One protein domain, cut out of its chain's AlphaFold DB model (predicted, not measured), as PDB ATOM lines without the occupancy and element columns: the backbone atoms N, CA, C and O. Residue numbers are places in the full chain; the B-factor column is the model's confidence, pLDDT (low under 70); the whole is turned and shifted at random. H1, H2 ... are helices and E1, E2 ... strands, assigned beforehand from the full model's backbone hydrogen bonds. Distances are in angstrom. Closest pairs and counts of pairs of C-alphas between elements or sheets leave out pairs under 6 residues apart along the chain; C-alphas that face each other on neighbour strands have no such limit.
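This is residues 3 to 162 of the 350 residues of an uncharacterized protein of Halohasta litchfieldiae (UniProt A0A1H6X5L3). Two twisted sheets are stacked partly face to face as a sandwich, with their strands crossed; the larger sheet has six strands, of which the long E2, E3 and E4 reach well beyond the smaller sheet, and helix H1 packs along E5 and E8 of the smaller sheet. Residues 107 to 112, in the loop between E6 and E7, stick out free. The printed part has 160 residues with ten named strands and one named helix, in the order E1 E2 E3 E4 H1 E5 E6 E7 E8 E9 E10, and its class is mostly strand. The sheets run E1-E2-E3-E4-E6-E7 and E5-E8-E9-E10, both antiparallel. The whole is only just compact, close to loose, with a radius of gyration of the C-alphas of 17.7 A and spans of 55 by 38 by 31 A.

E1, residues 3 to 9, E2, residues 18 to 29, E3, residues 32 to 45, and E4, residues 48 to 63, form a meander, each strand the antiparallel neighbour of the one before. N 5 and O 22 are 2.8 A apart, N 23 and O 38 2.7 A, and N 37 and O 57 2.8 A, within hydrogen-bond range. E4 bends by 62 degrees at residue 60. H1, residues 64 to 79, is on the sheet that begins with E5, residues 86 to 90, and E8, residues 129 to 134. It lies over both, along the strands, at 7 degrees to E8 on the local plane and a height over the sheet of 9.4 A; the closest C-alphas of H1 and E8 are those of Thr 74 and Ile 133, 6.7 A. Every O i to N i+4 pair of H1 is within hydrogen-bond range. E6, residues 95 to 103, and E7, residues 117 to 126, are a hairpin, with N 97 and O 124 2.8 A apart; E6 and E4 are antiparallel neighbours, with N 56 and O 98 2.8 A apart. E8, E9, residues 137 to 144, and E10, residues 147 to 154, form a second meander, with N 130 and O 141 2.8 A apart and N 149 and O 142 2.8 A apart. In the sandwich, two sheets face to face, the strands of the one stand at 67 degrees to those of the other; the closest C-alphas of E2 and E10 are those of Ala 22 and Ile 153, 6.0 A. E1 and E5 are apart.

E1 begins with C-alpha 3 at (85.472, -10.798, 55.429). From first to last C-alpha E2 measures 35.0 A, E3 42.0 A, E4 40.2 A, E6 27.1 A, E7 27.7 A and H1 22.4 A. H1 begins with C-alpha 64 at (101.168, -20.760, 56.362). E10 ends with C-alpha 154 at (77.040, -21.364, 54.129).

The two C-alphas farthest apart, those of Glu 81 and Phe 110, are 56.0 A apart. The printed part has no cut. The link E6 to E7, 13 residues, is long. The mean pLDDT of the printed part is 82.3, and residues 9 to 16, 104 to 116 and 156 to 162 are under 70.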
ATOM      1  N   GLN A   3      86.533 -10.567  56.400       90.69
ATOM      2  CA  GLN A   3      85.472 -10.798  55.429       90.69
ATOM      3  C   GLN A   3      84.207 -11.253  56.153       90.69
ATOM      4  O   GLN A   3      84.284 -12.067  57.071       90.69
ATOM      5  N   THR A   4      83.056 -10.724  55.750       87.69
ATOM      6  CA  THR A   4      81.743 -11.149  56.249       87.69
ATOM      7  C   THR A   4      80.979 -11.834  55.120       87.69
ATOM      8  O   THR A   4      81.014 -11.375  53.979       87.69
ATOM      9  N   PHE A   5      80.327 -12.938  55.459       85.00
ATOM     10  CA  PHE A   5      79.504 -13.787  54.610       85.00
ATOM     11  C   PHE A   5      78.095 -13.770  55.190       85.00
ATOM     12  O   PHE A   5      77.923 -13.781  56.413       85.00
ATOM     13  N   SER A   6      77.084 -13.699  54.340       80.94
ATOM     14  CA  SER A   6      75.694 -13.630  54.783       80.94
ATOM     15  C   SER A   6      74.828 -14.474  53.868       80.94
ATOM     16  O   SER A   6      74.995 -14.416  52.654       80.94
ATOM     17  N   THR A   7      73.928 -15.243  54.470       79.69
ATOM     18  CA  THR A   7      72.978 -16.124  53.787       79.69
ATOM     19  C   THR A   7      71.640 -16.068  54.518       79.69
ATOM     20  O   THR A   7      71.600 -15.921  55.743       79.69
ATOM     21  N   ILE A   8      70.552 -16.196  53.761       74.19
ATOM     22  CA  ILE A   8      69.223 -16.528  54.274       74.19
ATOM     23  C   ILE A   8      68.911 -17.944  53.779       74.19
ATOM     24  O   ILE A   8      69.028 -18.201  52.583       74.19
ATOM     25  N   SER A   9      68.587 -18.862  54.688       68.25
ATOM     26  CA  SER A   9      68.121 -20.212  54.350       68.25
ATOM     27  C   SER A   9      66.610 -20.270  54.545       68.25
ATOM     28  O   SER A   9      66.106 -19.951  55.626       68.25
ATOM     29  N   HIS A  10      65.900 -20.644  53.481       62.53
ATOM     30  CA  HIS A  10      64.452 -20.815  53.478       62.53
ATOM     31  C   HIS A  10      64.124 -22.260  53.847       62.53
ATOM     32  O   HIS A  10      64.335 -23.178  53.054       62.53
ATOM     33  N   LYS A  11      63.601 -22.490  55.054       55.31
ATOM     34  CA  LYS A  11      63.023 -23.799  55.391       55.31
ATOM     35  C   LYS A  11      61.705 -23.974  54.630       55.31
ATOM     36  O   LYS A  11      61.027 -22.995  54.344       55.31
ATOM     37  N   GLU A  12      61.298 -25.221  54.355       45.69
ATOM     38  CA  GLU A  12      60.071 -25.586  53.600       45.69
ATOM     39  C   GLU A  12      58.753 -24.958  54.131       45.69
ATOM     40  O   GLU A  12      57.699 -25.119  53.511       45.69
ATOM     41  N   TYR A  13      58.778 -24.246  55.265       42.12
ATOM     42  CA  TYR A  13      57.642 -23.529  55.835       42.12
ATOM     43  C   TYR A  13      57.978 -22.042  56.085       42.12
ATOM     44  O   TYR A  13      58.979 -21.743  56.734       42.12
ATOM     45  N   PRO A  14      57.110 -21.101  55.657       46.03
ATOM     46  CA  PRO A  14      57.376 -19.655  55.598       46.03
ATOM     47  C   PRO A  14      57.474 -18.925  56.956       46.03
ATOM     48  O   PRO A  14      57.418 -17.698  56.986       46.03
ATOM     49  N   GLU A  15      57.580 -19.645  58.077       45.91
ATOM     50  CA  GLU A  15      57.700 -19.062  59.425       45.91
ATOM     51  C   GLU A  15      59.095 -19.245  60.064       45.91
ATOM     52  O   GLU A  15      59.327 -18.675  61.125       45.91
ATOM     53  N   ASP A  16      60.037 -19.942  59.407       52.59
ATOM     54  CA  ASP A  16      61.331 -20.336  60.001       52.59
ATOM     55  C   ASP A  16      62.564 -19.982  59.133       52.59
ATOM     56  O   ASP A  16      63.539 -20.740  59.100       52.59
ATOM     57  N   ASP A  17      62.544 -18.861  58.403       71.38
ATOM     58  CA  ASP A  17      63.733 -18.404  57.669       71.38
ATOM     59  C   ASP A  17      64.897 -18.163  58.648       71.38
ATOM     60  O   ASP A  17      64.773 -17.413  59.627       71.38
ATOM     61  N   GLU A  18      66.050 -18.773  58.370       77.00
ATOM     62  CA  GLU A  18      67.265 -18.592  59.164       77.00
ATOM     63  C   GLU A  18      68.212 -17.608  58.478       77.00
ATOM     64  O   GLU A  18      68.672 -17.816  57.355       77.00
ATOM     65  N   SER A  19      68.554 -16.531  59.181       85.12
ATOM     66  CA  SER A  19      69.641 -15.633  58.813       85.12
ATOM     67  C   SER A  19      70.942 -16.134  59.426       85.12
ATOM     68  O   SER A  19      71.050 -16.295  60.643       85.12
ATOM     69  N   ILE A  20      71.950 -16.345  58.585       87.62
ATOM     70  CA  ILE A  20      73.285 -16.751  59.011       87.62
ATOM     71  C   ILE A  20      74.282 -15.691  58.565       87.62
ATOM     72  O   ILE A  20      74.395 -15.379  57.378       87.62
ATOM     73  N   VAL A  21      75.044 -15.162  59.520       88.75
ATOM     74  CA  VAL A  21      76.136 -14.221  59.263       88.75
ATOM     75  C   VAL A  21      77.424 -14.798  59.823       88.75
ATOM     76  O   VAL A  21      77.605 -14.868  61.037       88.75
ATOM     77  N   ALA A  22      78.345 -15.177  58.941       92.00
ATOM     78  CA  ALA A  22      79.684 -15.614  59.314       92.00
ATOM     79  C   ALA A  22      80.702 -14.497  59.047       92.00
ATOM     80  O   ALA A  22      80.597 -13.746  58.084       92.00
ATOM     81  N   THR A  23      81.716 -14.352  59.890       93.44
ATOM     82  CA  THR A  23      82.815 -13.403  59.706       93.44
ATOM     83  C   THR A  23      84.133 -14.122  59.910       93.44
ATOM     84  O   THR A  23      84.388 -14.628  60.997       93.44
ATOM     85  N   LEU A  24      84.974 -14.112  58.879       96.06
ATOM     86  CA  LEU A  24      86.351 -14.589  58.907       96.06
ATOM     87  C   LEU A  24      87.293 -13.416  59.187       96.06
ATOM     88  O   LEU A  24      87.231 -12.376  58.525       96.06
ATOM     89  N   ILE A  25      88.208 -13.598  60.130       95.69
ATOM     90  CA  ILE A  25      89.296 -12.673  60.423       95.69
ATOM     91  C   ILE A  25      90.609 -13.446  60.345       95.69
ATOM     92  O   ILE A  25      90.788 -14.444  61.029       95.69
ATOM     93  N   LEU A  26      91.531 -12.951  59.522       95.62
ATOM     94  CA  LEU A  26      92.878 -13.497  59.350       95.62
ATOM     95  C   LEU A  26      93.900 -12.474  59.833       95.62
ATOM     96  O   LEU A  26      93.913 -11.331  59.353       95.62
ATOM     97  N   ILE A  27      94.778 -12.861  60.748       93.06
ATOM     98  CA  ILE A  27      95.827 -11.994  61.283       93.06
ATOM     99  C   ILE A  27      97.165 -12.701  61.093       93.06
ATOM    100  O   ILE A  27      97.313 -13.865  61.436       93.06
ATOM    101  N   LYS A  28      98.139 -11.997  60.511       90.44
ATOM    102  CA  LYS A  28      99.523 -12.475  60.460       90.44
ATOM    103  C   LYS A  28     100.181 -12.166  61.800       90.44
ATOM    104  O   LYS A  28     100.248 -10.988  62.159       90.44
ATOM    105  N   ASP A  29     100.705 -13.192  62.456       85.62
ATOM    106  CA  ASP A  29     101.558 -13.077  63.635       85.62
ATOM    107  C   ASP A  29     102.901 -13.757  63.342       85.62
ATOM    108  O   ASP A  29     103.013 -14.978  63.333       85.62
ATOM    109  N   ASN A  30     103.927 -12.965  63.024       83.62
ATOM    110  CA  ASN A  30     105.211 -13.466  62.514       83.62
ATOM    111  C   ASN A  30     105.023 -14.425  61.316       83.62
ATOM    112  O   ASN A  30     104.467 -14.007  60.300       83.62
ATOM    113  N   ASP A  31     105.473 -15.677  61.431       79.00
ATOM    114  CA  ASP A  31     105.320 -16.734  60.417       79.00
ATOM    115  C   ASP A  31     104.089 -17.627  60.669       79.00
ATOM    116  O   ASP A  31     103.921 -18.674  60.042       79.00
ATOM    117  N   LYS A  32     103.223 -17.226  61.602       86.25
ATOM    118  CA  LYS A  32     101.973 -17.894  61.960       86.25
ATOM    119  C   LYS A  32     100.769 -17.051  61.558       86.25
ATOM    120  O   LYS A  32     100.866 -15.856  61.244       86.25
ATOM    121  N   ILE A  33      99.617 -17.704  61.525       93.62
ATOM    122  CA  ILE A  33      98.348 -17.107  61.145       93.62
ATOM    123  C   ILE A  33      97.335 -17.397  62.244       93.62
ATOM    124  O   ILE A  33      97.076 -18.549  62.573       93.62
ATOM    125  N   GLN A  34      96.730 -16.335  62.763       95.31
ATOM    126  CA  GLN A  34      95.549 -16.441  63.606       95.31
ATOM    127  C   GLN A  34      94.307 -16.365  62.723       95.31
ATOM    128  O   GLN A  34      94.182 -15.457  61.888       95.31
ATOM    129  N   ILE A  35      93.391 -17.305  62.920       96.81
ATOM    130  CA  ILE A  35      92.111 -17.375  62.221       96.81
ATOM    131  C   ILE A  35      91.006 -17.287  63.260       96.81
ATOM    132  O   ILE A  35      90.936 -18.111  64.160       96.81
ATOM    133  N   ARG A  36      90.114 -16.310  63.107       97.62
ATOM    134  CA  ARG A  36      88.871 -16.242  63.875       97.62
ATOM    135  C   ARG A  36      87.686 -16.343  62.938       97.62
ATOM    136  O   ARG A  36      87.576 -15.545  62.006       97.62
ATOM    137  N   ILE A  37      86.777 -17.264  63.226       97.56
ATOM    138  CA  ILE A  37      85.472 -17.345  62.580       97.56
ATOM    139  C   ILE A  37      84.414 -17.059  63.633       97.56
ATOM    140  O   ILE A  37      84.372 -17.682  64.684       97.56
ATOM    141  N   THR A  38      83.558 -16.082  63.368       96.75
ATOM    142  CA  THR A  38      82.365 -15.833  64.181       96.75
ATOM    143  C   THR A  38      81.143 -16.080  63.327       96.75
ATOM    144  O   THR A  38      81.040 -15.477  62.264       96.75
ATOM    145  N   LYS A  39      80.218 -16.912  63.787       95.06
ATOM    146  CA  LYS A  39      78.939 -17.159  63.129       95.06
ATOM    147  C   LYS A  39      77.805 -16.764  64.061       95.06
ATOM    148  O   LYS A  39      77.774 -17.179  65.212       95.06
ATOM    149  N   GLU A  40      76.885 -15.953  63.567       93.94
ATOM    150  CA  GLU A  40      75.629 -15.648  64.242       93.94
ATOM    151  C   GLU A  40      74.487 -16.260  63.431       93.94
ATOM    152  O   GLU A  40      74.396 -16.030  62.224       93.94
ATOM    153  N   THR A  41      73.638 -17.041  64.098       91.56
ATOM    154  CA  THR A  41      72.388 -17.554  63.531       91.56
ATOM    155  C   THR A  41      71.235 -16.806  64.178       91.56
ATOM    156  O   THR A  41      71.221 -16.599  65.395       91.56
ATOM    157  N   GLY A  42      70.272 -16.382  63.371       88.62
ATOM    158  CA  GLY A  42      69.038 -15.783  63.847       88.62
ATOM    159  C   GLY A  42      67.830 -16.236  63.055       88.62
ATOM    160  O   GLY A  42      67.936 -16.580  61.886       88.62
ATOM    161  N   GLU A  43      66.677 -16.201  63.703       86.38
ATOM    162  CA  GLU A  43      65.383 -16.446  63.074       86.38
ATOM    163  C   GLU A  43      64.804 -15.128  62.568       86.38
ATOM    164  O   GLU A  43      64.922 -14.090  63.230       86.38
ATOM    165  N   ILE A  44      64.171 -15.153  61.401       79.38
ATOM    166  CA  ILE A  44      63.482 -13.987  60.856       79.38
ATOM    167  C   ILE A  44      62.021 -14.031  61.308       79.38
ATOM    168  O   ILE A  44      61.238 -14.853  60.851       79.38
ATOM    169  N   GLN A  45      61.627 -13.105  62.184       75.19
ATOM    170  CA  GLN A  45      60.240 -12.955  62.633       75.19
ATOM    171  C   GLN A  45      59.788 -11.509  62.416       75.19
ATOM    172  O   GLN A  45      60.448 -10.574  62.862       75.19
ATOM    173  N   ASN A  46      58.646 -11.296  61.752       72.62
ATOM    174  CA  ASN A  46      58.096  -9.958  61.465       72.62
ATOM    175  C   ASN A  46      59.088  -8.992  60.770       72.62
ATOM    176  O   ASN A  46      59.118  -7.806  61.097       72.62
ATOM    177  N   ASN A  47      59.889  -9.480  59.815       71.25
ATOM    178  CA  ASN A  47      60.973  -8.736  59.147       71.25
ATOM    179  C   ASN A  47      62.118  -8.265  60.070       71.25
ATOM    180  O   ASN A  47      62.924  -7.427  59.661       71.25
ATOM    181  N   GLU A  48      62.232  -8.799  61.286       75.62
ATOM    182  CA  GLU A  48      63.369  -8.557  62.176       75.62
ATOM    183  C   GLU A  48      64.155  -9.851  62.405       75.62
ATOM    184  O   GLU A  48      63.578 -10.912  62.645       75.62
ATOM    185  N   VAL A  49      65.487  -9.759  62.342       81.69
ATOM    186  CA  VAL A  49      66.378 -10.887  62.638       81.69
ATOM    187  C   VAL A  49      66.599 -10.973  64.143       81.69
ATOM    188  O   VAL A  49      67.187 -10.079  64.761       81.69
ATOM    189  N   GLN A  50      66.172 -12.081  64.735       85.88
ATOM    190  CA  GLN A  50      66.390 -12.404  66.135       85.88
ATOM    191  C   GLN A  50      67.523 -13.416  66.261       85.88
ATOM    192  O   GLN A  50      67.329 -14.603  66.039       85.88
ATOM    193  N   ILE A  51      68.717 -12.955  66.643       87.75
ATOM    194  CA  ILE A  51      69.869 -13.845  66.856       87.75
ATOM    195  C   ILE A  51      69.571 -14.838  67.984       87.75
ATOM    196  O   ILE A  51      69.379 -14.425  69.131       87.75
ATOM    197  N   THR A  52      69.588 -16.122  67.651       90.75
ATOM    198  CA  THR A  52      69.330 -17.257  68.543       90.75
ATOM    199  C   THR A  52      70.623 -17.886  69.041       90.75
ATOM    200  O   THR A  52      70.673 -18.371  70.172       90.75
ATOM    201  N   SER A  53      71.707 -17.808  68.265       92.88
ATOM    202  CA  SER A  53      73.007 -18.322  68.686       92.88
ATOM    203  C   SER A  53      74.188 -17.541  68.115       92.88
ATOM    204  O   SER A  53      74.088 -16.812  67.125       92.88
ATOM    205  N   LYS A  54      75.328 -17.681  68.789       95.50
ATOM    206  CA  LYS A  54      76.630 -17.201  68.343       95.50
ATOM    207  C   LYS A  54      77.674 -18.281  68.570       95.50
ATOM    208  O   LYS A  54      77.770 -18.824  69.664       95.50
ATOM    209  N   GLU A  55      78.470 -18.531  67.551       96.75
ATOM    210  CA  GLU A  55      79.568 -19.483  67.541       96.75
ATOM    211  C   GLU A  55      80.861 -18.718  67.246       96.75
ATOM    212  O   GLU A  55      80.890 -17.847  66.371       96.75
ATOM    213  N   ILE A  56      81.923 -19.000  67.992       97.56
ATOM    214  CA  ILE A  56      83.242 -18.391  67.829       97.56
ATOM    215  C   ILE A  56      84.249 -19.527  67.759       97.56
ATOM    216  O   ILE A  56      84.325 -20.329  68.677       97.56
ATOM    217  N   LEU A  57      85.001 -19.581  66.668       97.88
ATOM    218  CA  LEU A  57      86.120 -20.487  66.465       97.88
ATOM    219  C   LEU A  57      87.392 -19.654  66.364       97.88
ATOM    220  O   LEU A  57      87.486 -18.779  65.499       97.88
ATOM    221  N   ASP A  58      88.353 -19.925  67.234       97.69
ATOM    222  CA  ASP A  58      89.648 -19.261  67.302       97.69
ATOM    223  C   ASP A  58      90.769 -20.278  67.080       97.69
ATOM    224  O   ASP A  58      90.920 -21.212  67.854       97.69
ATOM    225  N   LEU A  59      91.570 -20.083  66.031       96.06
ATOM    226  CA  LEU A  59      92.760 -20.879  65.724       96.06
ATOM    227  C   LEU A  59      93.988 -19.976  65.872       96.06
ATOM    228  O   LEU A  59      94.122 -18.987  65.144       96.06
ATOM    229  N   GLY A  60      94.858 -20.282  66.834       84.25
ATOM    230  CA  GLY A  60      95.938 -19.381  67.255       84.25
ATOM    231  C   GLY A  60      97.224 -19.488  66.430       84.25
ATOM    232  O   GLY A  60      97.823 -18.469  66.089       84.25
ATOM    233  N   ASP A  61      97.630 -20.711  66.084       88.12
ATOM    234  CA  ASP A  61      98.983 -21.013  65.591       88.12
ATOM    235  C   ASP A  61      99.009 -21.702  64.217       88.12
ATOM    236  O   ASP A  61      99.883 -22.529  63.913       88.12
ATOM    237  N   VAL A  62      98.083 -21.315  63.335       92.25
ATOM    238  CA  VAL A  62      97.942 -21.919  62.006       92.25
ATOM    239  C   VAL A  62      99.186 -21.640  61.163       92.25
ATOM    240  O   VAL A  62      99.601 -20.496  60.959       92.25
ATOM    241  N   ASN A  63      99.805 -22.705  60.653       88.38
ATOM    242  CA  ASN A  63     100.941 -22.596  59.748       88.38
ATOM    243  C   ASN A  63     100.486 -22.032  58.388       88.38
ATOM    244  O   ASN A  63      99.420 -22.388  57.883       88.38
ATOM    245  N   VAL A  64     101.328 -21.212  57.757       87.06
ATOM    246  CA  VAL A  64     101.168 -20.760  56.362       87.06
ATOM    247  C   VAL A  64     100.789 -21.915  55.433       87.06
ATOM    248  O   VAL A  64      99.852 -21.779  54.649       87.06
ATOM    249  N   LYS A  65     101.455 -23.069  55.568       84.94
ATOM    250  CA  LYS A  65     101.185 -24.261  54.756       84.94
ATOM    251  C   LYS A  65      99.756 -24.778  54.933       84.94
ATOM    252  O   LYS A  65      99.120 -25.113  53.943       84.94
ATOM    253  N   THR A  66      99.238 -24.799  56.161       90.00
ATOM    254  CA  THR A  66      97.862 -25.228  56.456       90.00
ATOM    255  C   THR A  66      96.857 -24.353  55.714       90.00
ATOM    256  O   THR A  66      96.014 -24.856  54.975       90.00
ATOM    257  N   LEU A  67      96.988 -23.027  55.832       90.44
ATOM    258  CA  LEU A  67      96.079 -22.114  55.141       90.44
ATOM    259  C   LEU A  67      96.273 -22.141  53.612       90.44
ATOM    260  O   LEU A  67      95.311 -21.931  52.872       90.44
ATOM    261  N   SER A  68      97.491 -22.430  53.131       85.56
ATOM    262  CA  SER A  68      97.796 -22.605  51.703       85.56
ATOM    263  C   SER A  68      97.051 -23.821  51.147       85.56
ATOM    264  O   SER A  68      96.338 -23.701  50.153       85.56
ATOM    265  N   THR A  69      97.096 -24.956  51.855       88.19
ATOM    266  CA  THR A  69      96.339 -26.169  51.510       88.19
ATOM    267  C   THR A  69      94.829 -25.925  51.517       88.19
ATOM    268  O   THR A  69      94.148 -26.311  50.568       88.19
ATOM    269  N   ILE A  70      94.294 -25.229  52.527       93.25
ATOM    270  CA  ILE A  70      92.867 -24.858  52.571       93.25
ATOM    271  C   ILE A  70      92.476 -24.042  51.331       93.25
ATOM    272  O   ILE A  70      91.467 -24.332  50.678       93.25
ATOM    273  N   ARG A  71      93.286 -23.041  50.962       90.75
ATOM    274  CA  ARG A  71      93.055 -22.239  49.753       90.75
ATOM    275  C   ARG A  71      93.107 -23.099  48.494       90.75
ATOM    276  O   ARG A  71      92.220 -22.982  47.654       90.75
ATOM    277  N   GLU A  72      94.120 -23.949  48.357       83.81
ATOM    278  CA  GLU A  72      94.279 -24.851  47.215       83.81
ATOM    279  C   GLU A  72      93.034 -25.721  47.031       83.81
ATOM    280  O   GLU A  72      92.452 -25.729  45.949       83.81
ATOM    281  N   ARG A  73      92.559 -26.375  48.100       89.19
ATOM    282  CA  ARG A  73      91.343 -27.199  48.049       89.19
ATOM    283  C   ARG A  73      90.105 -26.409  47.690       89.19
ATOM    284  O   ARG A  73      89.327 -26.860  46.853       89.19
ATOM    285  N   THR A  74      89.959 -25.221  48.264       89.38
ATOM    286  CA  THR A  74      88.860 -24.317  47.924       89.38
ATOM    287  C   THR A  74      88.892 -23.975  46.431       89.38
ATOM    288  O   THR A  74      87.885 -24.112  45.739       89.38
ATOM    289  N   ASN A  75      90.058 -23.599  45.903       85.44
ATOM    290  CA  ASN A  75      90.226 -23.239  44.499       85.44
ATOM    291  C   ASN A  75      89.972 -24.427  43.558       85.44
ATOM    292  O   ASN A  75      89.232 -24.291  42.584       85.44
ATOM    293  N   THR A  76      90.522 -25.606  43.865       81.81
ATOM    294  CA  THR A  76      90.265 -26.840  43.108       81.81
ATOM    295  C   THR A  76      88.774 -27.169  43.078       81.81
ATOM    296  O   THR A  76      88.235 -27.504  42.024       81.81
ATOM    297  N   TRP A  77      88.082 -27.037  44.209       88.25
ATOM    298  CA  TRP A  77      86.644 -27.279  44.286       88.25
ATOM    299  C   TRP A  77      85.833 -26.260  43.467       88.25
ATOM    300  O   TRP A  77      84.926 -26.638  42.719       88.25
ATOM    301  N   ILE A  78      86.192 -24.971  43.521       81.56
ATOM    302  CA  ILE A  78      85.573 -23.906  42.708       81.56
ATOM    303  C   ILE A  78      85.743 -24.176  41.208       81.56
ATOM    304  O   ILE A  78      84.809 -23.947  40.441       81.56
ATOM    305  N   GLN A  79      86.888 -24.705  40.784       79.31
ATOM    306  CA  GLN A  79      87.156 -25.016  39.377       79.31
ATOM    307  C   GLN A  79      86.562 -26.358  38.918       79.31
ATOM    308  O   GLN A  79      86.398 -26.577  37.720       79.31
ATOM    309  N   SER A  80      86.225 -27.257  39.847       76.88
ATOM    310  CA  SER A  80      85.664 -28.572  39.528       76.88
ATOM    311  C   SER A  80      84.226 -28.477  39.013       76.88
ATOM    312  O   SER A  80      83.386 -27.823  39.631       76.88
ATOM    313  N   GLU A  81      83.913 -29.191  37.929       75.56
ATOM    314  CA  GLU A  81      82.539 -29.338  37.429       75.56
ATOM    315  C   GLU A  81      81.672 -30.223  38.338       75.56
ATOM    316  O   GLU A  81      80.472 -30.001  38.446       75.56
ATOM    317  N   SER A  82      82.261 -31.226  39.005       80.81
ATOM    318  CA  SER A  82      81.500 -32.212  39.788       80.81
ATOM    319  C   SER A  82      81.051 -31.709  41.156       80.81
ATOM    320  O   SER A  82      80.208 -32.352  41.774       80.81
ATOM    321  N   LYS A  83      81.680 -30.636  41.658       84.12
ATOM    322  CA  LYS A  83      81.491 -30.098  43.017       84.12
ATOM    323  C   LYS A  83      81.550 -31.149  44.136       84.12
ATOM    324  O   LYS A  83      81.011 -30.938  45.219       84.12
ATOM    325  N   ALA A  84      82.260 -32.257  43.910       83.50
ATOM    326  CA  ALA A  84      82.428 -33.312  44.905       83.50
ATOM    327  C   ALA A  84      83.071 -32.762  46.186       83.50
ATOM    328  O   ALA A  84      84.058 -32.032  46.107       83.50
ATOM    329  N   ALA A  85      82.517 -33.129  47.345       91.06
ATOM    330  CA  ALA A  85      83.008 -32.674  48.640       91.06
ATOM    331  C   ALA A  85      84.492 -33.028  48.843       91.06
ATOM    332  O   ALA A  85      84.919 -34.148  48.545       91.06
ATOM    333  N   ILE A  86      85.263 -32.071  49.358       91.88
ATOM    334  CA  ILE A  86      86.682 -32.232  49.699       91.88
ATOM    335  C   ILE A  86      86.842 -32.098  51.211       91.88
ATOM    336  O   ILE A  86      86.219 -31.232  51.819       91.88
ATOM    337  N   PHE A  87      87.715 -32.924  51.789       93.44
ATOM    338  CA  PHE A  87      88.051 -32.930  53.210       93.44
ATOM    339  C   PHE A  87      89.572 -32.914  53.380       93.44
ATOM    340  O   PHE A  87      90.270 -33.628  52.659       93.44
ATOM    341  N   GLU A  88      90.071 -32.128  54.329       94.56
ATOM    342  CA  GLU A  88      91.479 -32.089  54.740       94.56
ATOM    343  C   GLU A  88      91.569 -32.053  56.262       94.56
ATOM    344  O   GLU A  88      90.844 -31.297  56.906       94.56
ATOM    345  N   GLU A  89      92.451 -32.870  56.827       95.00
ATOM    346  CA  GLU A  89      92.639 -33.020  58.272       95.00
ATOM    347  C   GLU A  89      93.994 -32.440  58.680       95.00
ATOM    348  O   GLU A  89      94.994 -32.601  57.971       95.00
ATOM    349  N   PHE A  90      94.010 -31.721  59.800       93.88
ATOM    350  CA  PHE A  90      95.191 -31.052  60.323       93.88
ATOM    351  C   PHE A  90      95.328 -31.319  61.828       93.88
ATOM    352  O   PHE A  90      94.705 -30.639  62.640       93.88
ATOM    353  N   ASP A  91      96.208 -32.258  62.175       91.38
ATOM    354  CA  ASP A  91      96.438 -32.769  63.544       91.38
ATOM    355  C   ASP A  91      97.356 -31.881  64.415       91.38
ATOM    356  O   ASP A  91      97.822 -32.302  65.469       91.38
ATOM    357  N   ASP A  92      97.719 -30.693  63.927       87.81
ATOM    358  CA  ASP A  92      98.670 -29.775  64.579       87.81
ATOM    359  C   ASP A  92      98.120 -28.339  64.531       87.81
ATOM    360  O   ASP A  92      98.807 -27.381  64.157       87.81
ATOM    361  N   VAL A  93      96.816 -28.210  64.799       92.50
ATOM    362  CA  VAL A  93      96.097 -26.933  64.823       92.50
ATOM    363  C   VAL A  93      95.305 -26.838  66.115       92.50
ATOM    364  O   VAL A  93      94.179 -27.314  66.220       92.50
ATOM    365  N   GLU A  94      95.896 -26.147  67.083       93.62
ATOM    366  CA  GLU A  94      95.221 -25.817  68.330       93.62
ATOM    367  C   GLU A  94      94.168 -24.727  68.116       93.62
ATOM    368  O   GLU A  94      94.405 -23.712  67.438       93.62
ATOM    369  N   GLY A  95      93.010 -24.922  68.740       95.75
ATOM    370  CA  GLY A  95      91.948 -23.939  68.725       95.75
ATOM    371  C   GLY A  95      91.007 -24.007  69.916       95.75
ATOM    372  O   GLY A  95      90.949 -24.976  70.673       95.75
ATOM    373  N   GLU A  96      90.269 -22.916  70.061       96.94
ATOM    374  CA  GLU A  96      89.216 -22.729  71.047       96.94
ATOM    375  C   GLU A  96      87.893 -22.510  70.318       96.94
ATOM    376  O   GLU A  96      87.820 -21.808  69.302       96.94
ATOM    377  N   TYR A  97      86.832 -23.099  70.851       96.94
ATOM    378  CA  TYR A  97      85.482 -22.914  70.358       96.94
ATOM    379  C   TYR A  97      84.542 -22.497  71.485       96.94
ATOM    380  O   TYR A  97      84.548 -23.070  72.572       96.94
ATOM    381  N   GLU A  98      83.708 -21.497  71.213       96.19
ATOM    382  CA  GLU A  98      82.659 -21.020  72.107       96.19
ATOM    383  C   GLU A  98      81.316 -21.013  71.371       96.19
ATOM    384  O   GLU A  98      81.184 -20.425  70.293       96.19
ATOM    385  N   ARG A  99      80.284 -21.595  71.989       94.94
ATOM    386  CA  ARG A  99      78.889 -21.474  71.550       94.94
ATOM    387  C   ARG A  99      78.062 -20.806  72.634       94.94
ATOM    388  O   ARG A  99      78.069 -21.230  73.786       94.94
ATOM    389  N   ILE A 100      77.303 -19.789  72.244       94.88
ATOM    390  CA  ILE A 100      76.371 -19.051  73.093       94.88
ATOM    391  C   ILE A 100      74.976 -19.170  72.484       94.88
ATOM    392  O   ILE A 100      74.778 -18.793  71.328       94.88
ATOM    393  N   SER A 101      74.008 -19.635  73.268       92.62
ATOM    394  CA  SER A 101      72.586 -19.658  72.908       92.62
ATOM    395  C   SER A 101      71.835 -18.570  73.667       92.62
ATOM    396  O   SER A 101      72.094 -18.333  74.854       92.62
ATOM    397  N   TYR A 102      70.898 -17.905  72.997       89.25
ATOM    398  CA  TYR A 102      70.123 -16.802  73.553       89.25
ATOM    399  C   TYR A 102      68.641 -17.165  73.658       89.25
ATOM    400  O   TYR A 102      68.051 -17.668  72.707       89.25
ATOM    401  N   THR A 103      68.017 -16.814  74.785       80.69
ATOM    402  CA  THR A 103      66.554 -16.803  74.933       80.69
ATOM    403  C   THR A 103      66.002 -15.396  74.787       80.69
ATOM    404  O   THR A 103      66.618 -14.401  75.188       80.69
ATOM    405  N   GLN A 104      64.787 -15.321  74.245       68.75
ATOM    406  CA  GLN A 104      64.023 -14.084  74.191       68.75
ATOM    407  C   GLN A 104      63.308 -13.834  75.518       68.75
ATOM    408  O   GLN A 104      62.651 -14.715  76.074       68.75
ATOM    409  N   ASN A 105      63.367 -12.594  75.998       54.62
ATOM    410  CA  ASN A 105      62.544 -12.157  77.114       54.62
ATOM    411  C   ASN A 105      61.227 -11.585  76.563       54.62
ATOM    412  O   ASN A 105      61.171 -10.431  76.150       54.62
ATOM    413  N   THR A 106      60.148 -12.370  76.566       48.62
ATOM    414  CA  THR A 106      58.799 -11.931  76.136       48.62
ATOM    415  C   THR A 106      58.065 -11.102  77.201       48.62
ATOM    416  O   THR A 106      56.833 -11.012  77.221       48.62
ATOM    417  N   GLY A 107      58.807 -10.487  78.127       44.25
ATOM    418  CA  GLY A 107      58.248  -9.693  79.211       44.25
ATOM    419  C   GLY A 107      57.376  -8.555  78.682       44.25
ATOM    420  O   GLY A 107      57.871  -7.631  78.044       44.25
ATOM    421  N   ARG A 108      56.072  -8.596  78.996       41.25
ATOM    422  CA  ARG A 108      55.117  -7.480  78.857       41.25
ATOM    423  C   ARG A 108      55.566  -6.294  79.724       41.25
ATOM    424  O   ARG A 108      55.021  -6.058  80.799       41.25
ATOM    425  N   GLY A 109      56.582  -5.566  79.286       44.53
ATOM    426  CA  GLY A 109      57.121  -4.382  79.941       44.53
ATOM    427  C   GLY A 109      57.374  -3.299  78.902       44.53
ATOM    428  O   GLY A 109      57.931  -3.568  77.847       44.53
ATOM    429  N   PHE A 110      56.946  -2.073  79.200       39.28
ATOM    430  CA  PHE A 110      56.958  -0.887  78.330       39.28
ATOM    431  C   PHE A 110      58.366  -0.354  77.948       39.28
ATOM    432  O   PHE A 110      58.523   0.842  77.709       39.28
ATOM    433  N   SER A 111      59.406  -1.193  77.895       43.66
ATOM    434  CA  SER A 111      60.755  -0.788  77.475       43.66
ATOM    435  C   SER A 111      61.160  -1.463  76.163       43.66
ATOM    436  O   SER A 111      61.320  -2.678  76.129       43.66
ATOM    437  N   ASN A 112      61.404  -0.662  75.121       41.38
ATOM    438  CA  ASN A 112      61.881  -1.060  73.784       41.38
ATOM    439  C   ASN A 112      63.345  -1.560  73.750       41.38
ATOM    440  O   ASN A 112      64.071  -1.299  72.795       41.38
ATOM    441  N   THR A 113      63.811  -2.253  74.786       41.53
ATOM    442  CA  THR A 113      65.151  -2.855  74.794       41.53
ATOM    443  C   THR A 113      64.987  -4.363  74.831       41.53
ATOM    444  O   THR A 113      64.764  -4.945  75.891       41.53
ATOM    445  N   SER A 114      65.062  -4.988  73.660       49.03
ATOM    446  CA  SER A 114      65.218  -6.431  73.492       49.03
ATOM    447  C   SER A 114      66.596  -6.843  74.024       49.03
ATOM    448  O   SER A 114      67.583  -6.942  73.299       49.03
ATOM    449  N   SER A 115      66.697  -7.014  75.341       55.66
ATOM    450  CA  SER A 115      67.907  -7.526  75.985       55.66
ATOM    451  C   SER A 115      67.995  -9.035  75.748       55.66
ATOM    452  O   SER A 115      67.207  -9.785  76.322       55.66
ATOM    453  N   LYS A 116      68.950  -9.479  74.917       67.38
ATOM    454  CA  LYS A 116      69.278 -10.905  74.742       67.38
ATOM    455  C   LYS A 116      69.696 -11.493  76.093       67.38
ATOM    456  O   LYS A 116      70.615 -10.967  76.725       67.38
ATOM    457  N   VAL A 117      69.042 -12.565  76.541       78.62
ATOM    458  CA  VAL A 117      69.427 -13.288  77.762       78.62
ATOM    459  C   VAL A 117      70.196 -14.534  77.346       78.62
ATOM    460  O   VAL A 117      69.712 -15.311  76.529       78.62
ATOM    461  N   VAL A 118      71.405 -14.718  77.878       84.62
ATOM    462  CA  VAL A 118      72.188 -15.939  77.635       84.62
ATOM    463  C   VAL A 118      71.477 -17.111  78.308       84.62
ATOM    464  O   VAL A 118      71.279 -17.098  79.521       84.62
ATOM    465  N   GLU A 119      71.082 -18.100  77.511       87.94
ATOM    466  CA  GLU A 119      70.455 -19.342  77.971       87.94
ATOM    467  C   GLU A 119      71.500 -20.421  78.248       87.94
ATOM    468  O   GLU A 119      71.437 -21.115  79.262       87.94
ATOM    469  N   GLY A 120      72.484 -20.531  77.359       88.06
ATOM    470  CA  GLY A 120      73.529 -21.538  77.432       88.06
ATOM    471  C   GLY A 120      74.833 -21.005  76.872       88.06
ATOM    472  O   GLY A 120      74.840 -20.192  75.946       88.06
ATOM    473  N   LYS A 121      75.936 -21.462  77.456       92.31
ATOM    474  CA  LYS A 121      77.284 -21.216  76.964       92.31
ATOM    475  C   LYS A 121      78.102 -22.494  77.117       92.31
ATOM    476  O   LYS A 121      78.113 -23.073  78.204       92.31
ATOM    477  N   SER A 122      78.759 -22.918  76.046       91.25
ATOM    478  CA  SER A 122      79.725 -24.016  76.046       91.25
ATOM    479  C   SER A 122      81.045 -23.538  75.462       91.25
ATOM    480  O   SER A 122      81.059 -22.717  74.547       91.25
ATOM    481  N   GLU A 123      82.135 -24.057  76.011       93.81
ATOM    482  CA  GLU A 123      83.499 -23.799  75.561       93.81
ATOM    483  C   GLU A 123      84.211 -25.145  75.413       93.81
ATOM    484  O   GLU A 123      84.024 -26.035  76.248       93.81
ATOM    485  N   SER A 124      85.006 -25.290  74.361       92.88
ATOM    486  CA  SER A 124      85.828 -26.469  74.098       92.88
ATOM    487  C   SER A 124      87.179 -26.048  73.518       92.88
ATOM    488  O   SER A 124      87.324 -24.974  72.934       92.88
ATOM    489  N   SER A 125      88.190 -26.888  73.727       94.62
ATOM    490  CA  SER A 125      89.523 -26.739  73.145       94.62
ATOM    491  C   SER A 125      89.893 -28.028  72.431       94.62
ATOM    492  O   SER A 125      89.591 -29.109  72.939       94.62
ATOM    493  N   PHE A 126      90.583 -27.917  71.308       94.69
ATOM    494  CA  PHE A 126      90.975 -29.041  70.462       94.69
ATOM    495  C   PHE A 126      92.357 -28.778  69.854       94.69
ATOM    496  O   PHE A 126      92.812 -27.636  69.796       94.69
ATOM    497  N   ASP A 127      93.022 -29.842  69.423       93.56
ATOM    498  CA  ASP A 127      94.348 -29.845  68.788       93.56
ATOM    499  C   ASP A 127      94.321 -30.354  67.334       93.56
ATOM    500  O   ASP A 127      95.332 -30.310  66.631       93.56
ATOM    501  N   GLU A 128      93.146 -30.772  66.861       93.69
ATOM    502  CA  GLU A 128      92.892 -31.245  65.504       93.69
ATOM    503  C   GLU A 128      91.724 -30.472  64.889       93.69
ATOM    504  O   GLU A 128      90.698 -30.232  65.534       93.69
ATOM    505  N   ILE A 129      91.856 -30.135  63.606       96.06
ATOM    506  CA  ILE A 129      90.763 -29.574  62.820       96.06
ATOM    507  C   ILE A 129      90.647 -30.253  61.462       96.06
ATOM    508  O   ILE A 129      91.639 -30.522  60.782       96.06
ATOM    509  N   ARG A 130      89.411 -30.452  61.019       96.19
ATOM    510  CA  ARG A 130      89.086 -30.864  59.662       96.19
ATOM    511  C   ARG A 130      88.451 -29.702  58.916       96.19
ATOM    512  O   ARG A 130      87.438 -29.148  59.328       96.19
ATOM    513  N   PHE A 131      89.046 -29.345  57.790       96.81
ATOM    514  CA  PHE A 131      88.445 -28.457  56.809       96.81
ATOM    515  C   PHE A 131      87.617 -29.280  55.825       96.81
ATOM    516  O   PHE A 131      88.088 -30.308  55.329       96.81
ATOM    517  N   SER A 132      86.426 -28.802  55.477       96.06
ATOM    518  CA  SER A 132      85.694 -29.335  54.333       96.06
ATOM    519  C   SER A 132      85.079 -28.250  53.461       96.06
ATOM    520  O   SER A 132      84.790 -27.141  53.917       96.06
ATOM    521  N   ILE A 133      84.897 -28.576  52.184       94.38
ATOM    522  CA  ILE A 133      84.152 -27.755  51.235       94.38
ATOM    523  C   ILE A 133      83.254 -28.636  50.372       94.38
ATOM    524  O   ILE A 133      83.703 -29.631  49.796       94.38
ATOM    525  N   ALA A 134      81.985 -28.254  50.290       91.12
ATOM    526  CA  ALA A 134      80.944 -28.923  49.526       91.12
ATOM    527  C   ALA A 134      79.909 -27.899  49.027       91.12
ATOM    528  O   ALA A 134      80.061 -26.693  49.230       91.12
ATOM    529  N   GLU A 135      78.856 -28.362  48.349       86.06
ATOM    530  CA  GLU A 135      77.817 -27.472  47.812       86.06
ATOM    531  C   GLU A 135      77.063 -26.714  48.910       86.06
ATOM    532  O   GLU A 135      76.532 -25.633  48.668       86.06
ATOM    533  N   GLU A 136      77.020 -27.280  50.112       83.12
ATOM    534  CA  GLU A 136      76.398 -26.707  51.302       83.12
ATOM    535  C   GLU A 136      77.220 -25.539  51.875       83.12
ATOM    536  O   GLU A 136      76.677 -24.646  52.531       83.12
ATOM    537  N   GLY A 137      78.528 -25.505  51.599       90.06
ATOM    538  CA  GLY A 137      79.436 -24.464  52.057       90.06
ATOM    539  C   GLY A 137      80.783 -25.004  52.528       90.06
ATOM    540  O   GLY A 137      81.237 -26.073  52.122       90.06
ATOM    541  N   ILE A 138      81.432 -24.222  53.385       94.19
ATOM    542  CA  ILE A 138      82.733 -24.532  53.983       94.19
ATOM    543  C   ILE A 138      82.522 -24.879  55.454       94.19
ATOM    544  O   ILE A 138      81.854 -24.117  56.147       94.19
ATOM    545  N   SER A 139      83.119 -25.961  55.952       95.44
ATOM    546  CA  SER A 139      83.100 -26.307  57.378       95.44
ATOM    547  C   SER A 139      84.497 -26.396  57.979       95.44
ATOM    548  O   SER A 139      85.484 -26.709  57.309       95.44
ATOM    549  N   PHE A 140      84.540 -26.109  59.274       96.88
ATOM    550  CA  PHE A 140      85.659 -26.346  60.164       96.88
ATOM    551  C   PHE A 140      85.149 -27.223  61.300       96.88
ATOM    552  O   PHE A 140      84.458 -26.737  62.197       96.88
ATOM    553  N   ASP A 141      85.444 -28.513  61.208       95.94
ATOM    554  CA  ASP A 141      85.003 -29.539  62.140       95.94
ATOM    555  C   ASP A 141      86.129 -29.863  63.124       95.94
ATOM    556  O   ASP A 141      87.298 -29.905  62.746       95.94
ATOM    557  N   PHE A 142      85.788 -30.093  64.385       95.38
ATOM    558  CA  PHE A 142      86.758 -30.355  65.448       95.38
ATOM    559  C   PHE A 142      86.181 -31.334  66.479       95.38
ATOM    560  O   PHE A 142      84.958 -31.455  66.610       95.38
ATOM    561  N   PRO A 143      87.022 -32.087  67.204       92.44
ATOM    562  CA  PRO A 143      86.567 -32.947  68.290       92.44
ATOM    563  C   PRO A 143      85.892 -32.146  69.415       92.44
ATOM    564  O   PRO A 143      86.387 -31.102  69.829       92.44
ATOM    565  N   GLU A 144      84.782 -32.663  69.949       89.50
ATOM    566  CA  GLU A 144      84.137 -32.139  71.160       89.50
ATOM    567  C   GLU A 144      83.715 -33.276  72.097       89.50
ATOM    568  O   GLU A 144      83.535 -34.426  71.680       89.50
ATOM    569  N   ASP A 145      83.501 -32.952  73.374       81.19
ATOM    570  CA  ASP A 145      82.978 -33.903  74.355       81.19
ATOM    571  C   ASP A 145      81.636 -34.491  73.885       81.19
ATOM    572  O   ASP A 145      80.597 -33.831  73.872       81.19
ATOM    573  N   GLY A 146      81.650 -35.776  73.520       78.12
ATOM    574  CA  GLY A 146      80.460 -36.500  73.069       78.12
ATOM    575  C   GLY A 146      80.193 -36.458  71.561       78.12
ATOM    576  O   GLY A 146      79.141 -36.943  71.141       78.12
ATOM    577  N   GLY A 147      81.120 -35.951  70.740       85.50
ATOM    578  CA  GLY A 147      80.996 -35.993  69.284       85.50
ATOM    579  C   GLY A 147      81.995 -35.095  68.558       85.50
ATOM    580  O   GLY A 147      83.199 -35.177  68.779       85.50
ATOM    581  N   HIS A 148      81.470 -34.265  67.661       86.75
ATOM    582  CA  HIS A 148      82.238 -33.293  66.893       86.75
ATOM    583  C   HIS A 148      81.497 -31.958  66.886       86.75
ATOM    584  O   HIS A 148      80.277 -31.925  66.693       86.75
ATOM    585  N   GLY A 149      82.244 -30.879  67.081       90.38
ATOM    586  CA  GLY A 149      81.799 -29.519  66.831       90.38
ATOM    587  C   GLY A 149      82.064 -29.131  65.379       90.38
ATOM    588  O   GLY A 149      82.889 -29.738  64.697       90.38
ATOM    589  N   SER A 150      81.330 -28.134  64.890       93.06
ATOM    590  CA  SER A 150      81.497 -27.612  63.534       93.06
ATOM    591  C   SER A 150      81.098 -26.147  63.472       93.06
ATOM    592  O   SER A 150      80.034 -25.766  63.968       93.06
ATOM    593  N   VAL A 151      81.926 -25.327  62.826       94.31
ATOM    594  CA  VAL A 151      81.552 -23.977  62.391       94.31
ATOM    595  C   VAL A 151      81.571 -23.937  60.878       94.31
ATOM    596  O   VAL A 151      82.585 -24.237  60.251       94.31
ATOM    597  N   TRP A 152      80.451 -23.529  60.285       90.56
ATOM    598  CA  TRP A 152      80.280 -23.535  58.838       90.56
ATOM    599  C   TRP A 152      79.995 -22.142  58.272       90.56
ATOM    600  O   TRP A 152      79.327 -21.315  58.892       90.56
ATOM    601  N   ILE A 153      80.523 -21.885  57.079       90.69
ATOM    602  CA  ILE A 153      80.221 -20.730  56.241       90.69
ATOM    603  C   ILE A 153      79.298 -21.241  55.123       90.69
ATOM    604  O   ILE A 153      79.783 -21.969  54.251       90.69
ATOM    605  N   PRO A 154      77.996 -20.904  55.137       85.56
ATOM    606  CA  PRO A 154      77.040 -21.364  54.129       85.56
ATOM    607  C   PRO A 154      77.429 -20.932  52.722       85.56
ATOM    608  O   PRO A 154      77.993 -19.850  52.547       85.56
ATOM    609  N   SER A 155      77.033 -21.698  51.705       81.62
ATOM    610  CA  SER A 155      76.944 -21.149  50.346       81.62
ATOM    611  C   SER A 155      75.926 -19.993  50.297       81.62
ATOM    612  O   SER A 155      75.010 -19.931  51.121       81.62
ATOM    613  N   ALA A 156      76.090 -19.040  49.376       67.81
ATOM    614  CA  ALA A 156      75.104 -17.966  49.225       67.81
ATOM    615  C   ALA A 156      73.955 -18.443  48.319       67.81
ATOM    616  O   ALA A 156      74.206 -18.884  47.202       67.81
ATOM    617  N   ASP A 157      72.726 -18.328  48.825       57.19
ATOM    618  CA  ASP A 157      71.420 -18.682  48.248       57.19
ATOM    619  C   ASP A 157      71.112 -20.173  47.993       57.19
ATOM    620  O   ASP A 157      71.377 -20.739  46.930       57.19
ATOM    621  N   GLU A 158      70.374 -20.755  48.946       50.41
ATOM    622  CA  GLU A 158      69.271 -21.687  48.678       50.41
ATOM    623  C   GLU A 158      68.057 -20.882  48.171       50.41
ATOM    624  O   GLU A 158      67.129 -20.578  48.916       50.41
ATOM    625  N   LEU A 159      68.057 -20.492  46.894       43.16
ATOM    626  CA  LEU A 159      66.826 -20.067  46.221       43.16
ATOM    627  C   LEU A 159      66.192 -21.315  45.606       43.16
ATOM    628  O   LEU A 159      66.805 -21.948  44.749       43.16
ATOM    629  N   GLU A 160      64.980 -21.654  46.059       42.28
ATOM    630  CA  GLU A 160      64.277 -22.939  45.871       42.28
ATOM    631  C   GLU A 160      64.321 -23.561  44.463       42.28
ATOM    632  O   GLU A 160      64.128 -24.764  44.341       42.28
ATOM    633  N   TYR A 161      64.605 -22.819  43.394       44.16
ATOM    634  CA  TYR A 161      64.779 -23.382  42.054       44.16
ATOM    635  C   TYR A 161      65.779 -22.551  41.232       44.16
ATOM    636  O   TYR A 161      65.394 -21.716  40.415       44.16
ATOM    637  N   GLY A 162      67.078 -22.801  41.421       38.16
ATOM    638  CA  GLY A 162      68.160 -22.234  40.609       38.16
ATOM    639  C   GLY A 162      69.495 -22.968  40.806       38.16
ATOM    640  O   GLY A 162      69.620 -23.765  41.736       38.16
TER     641      GLY A 162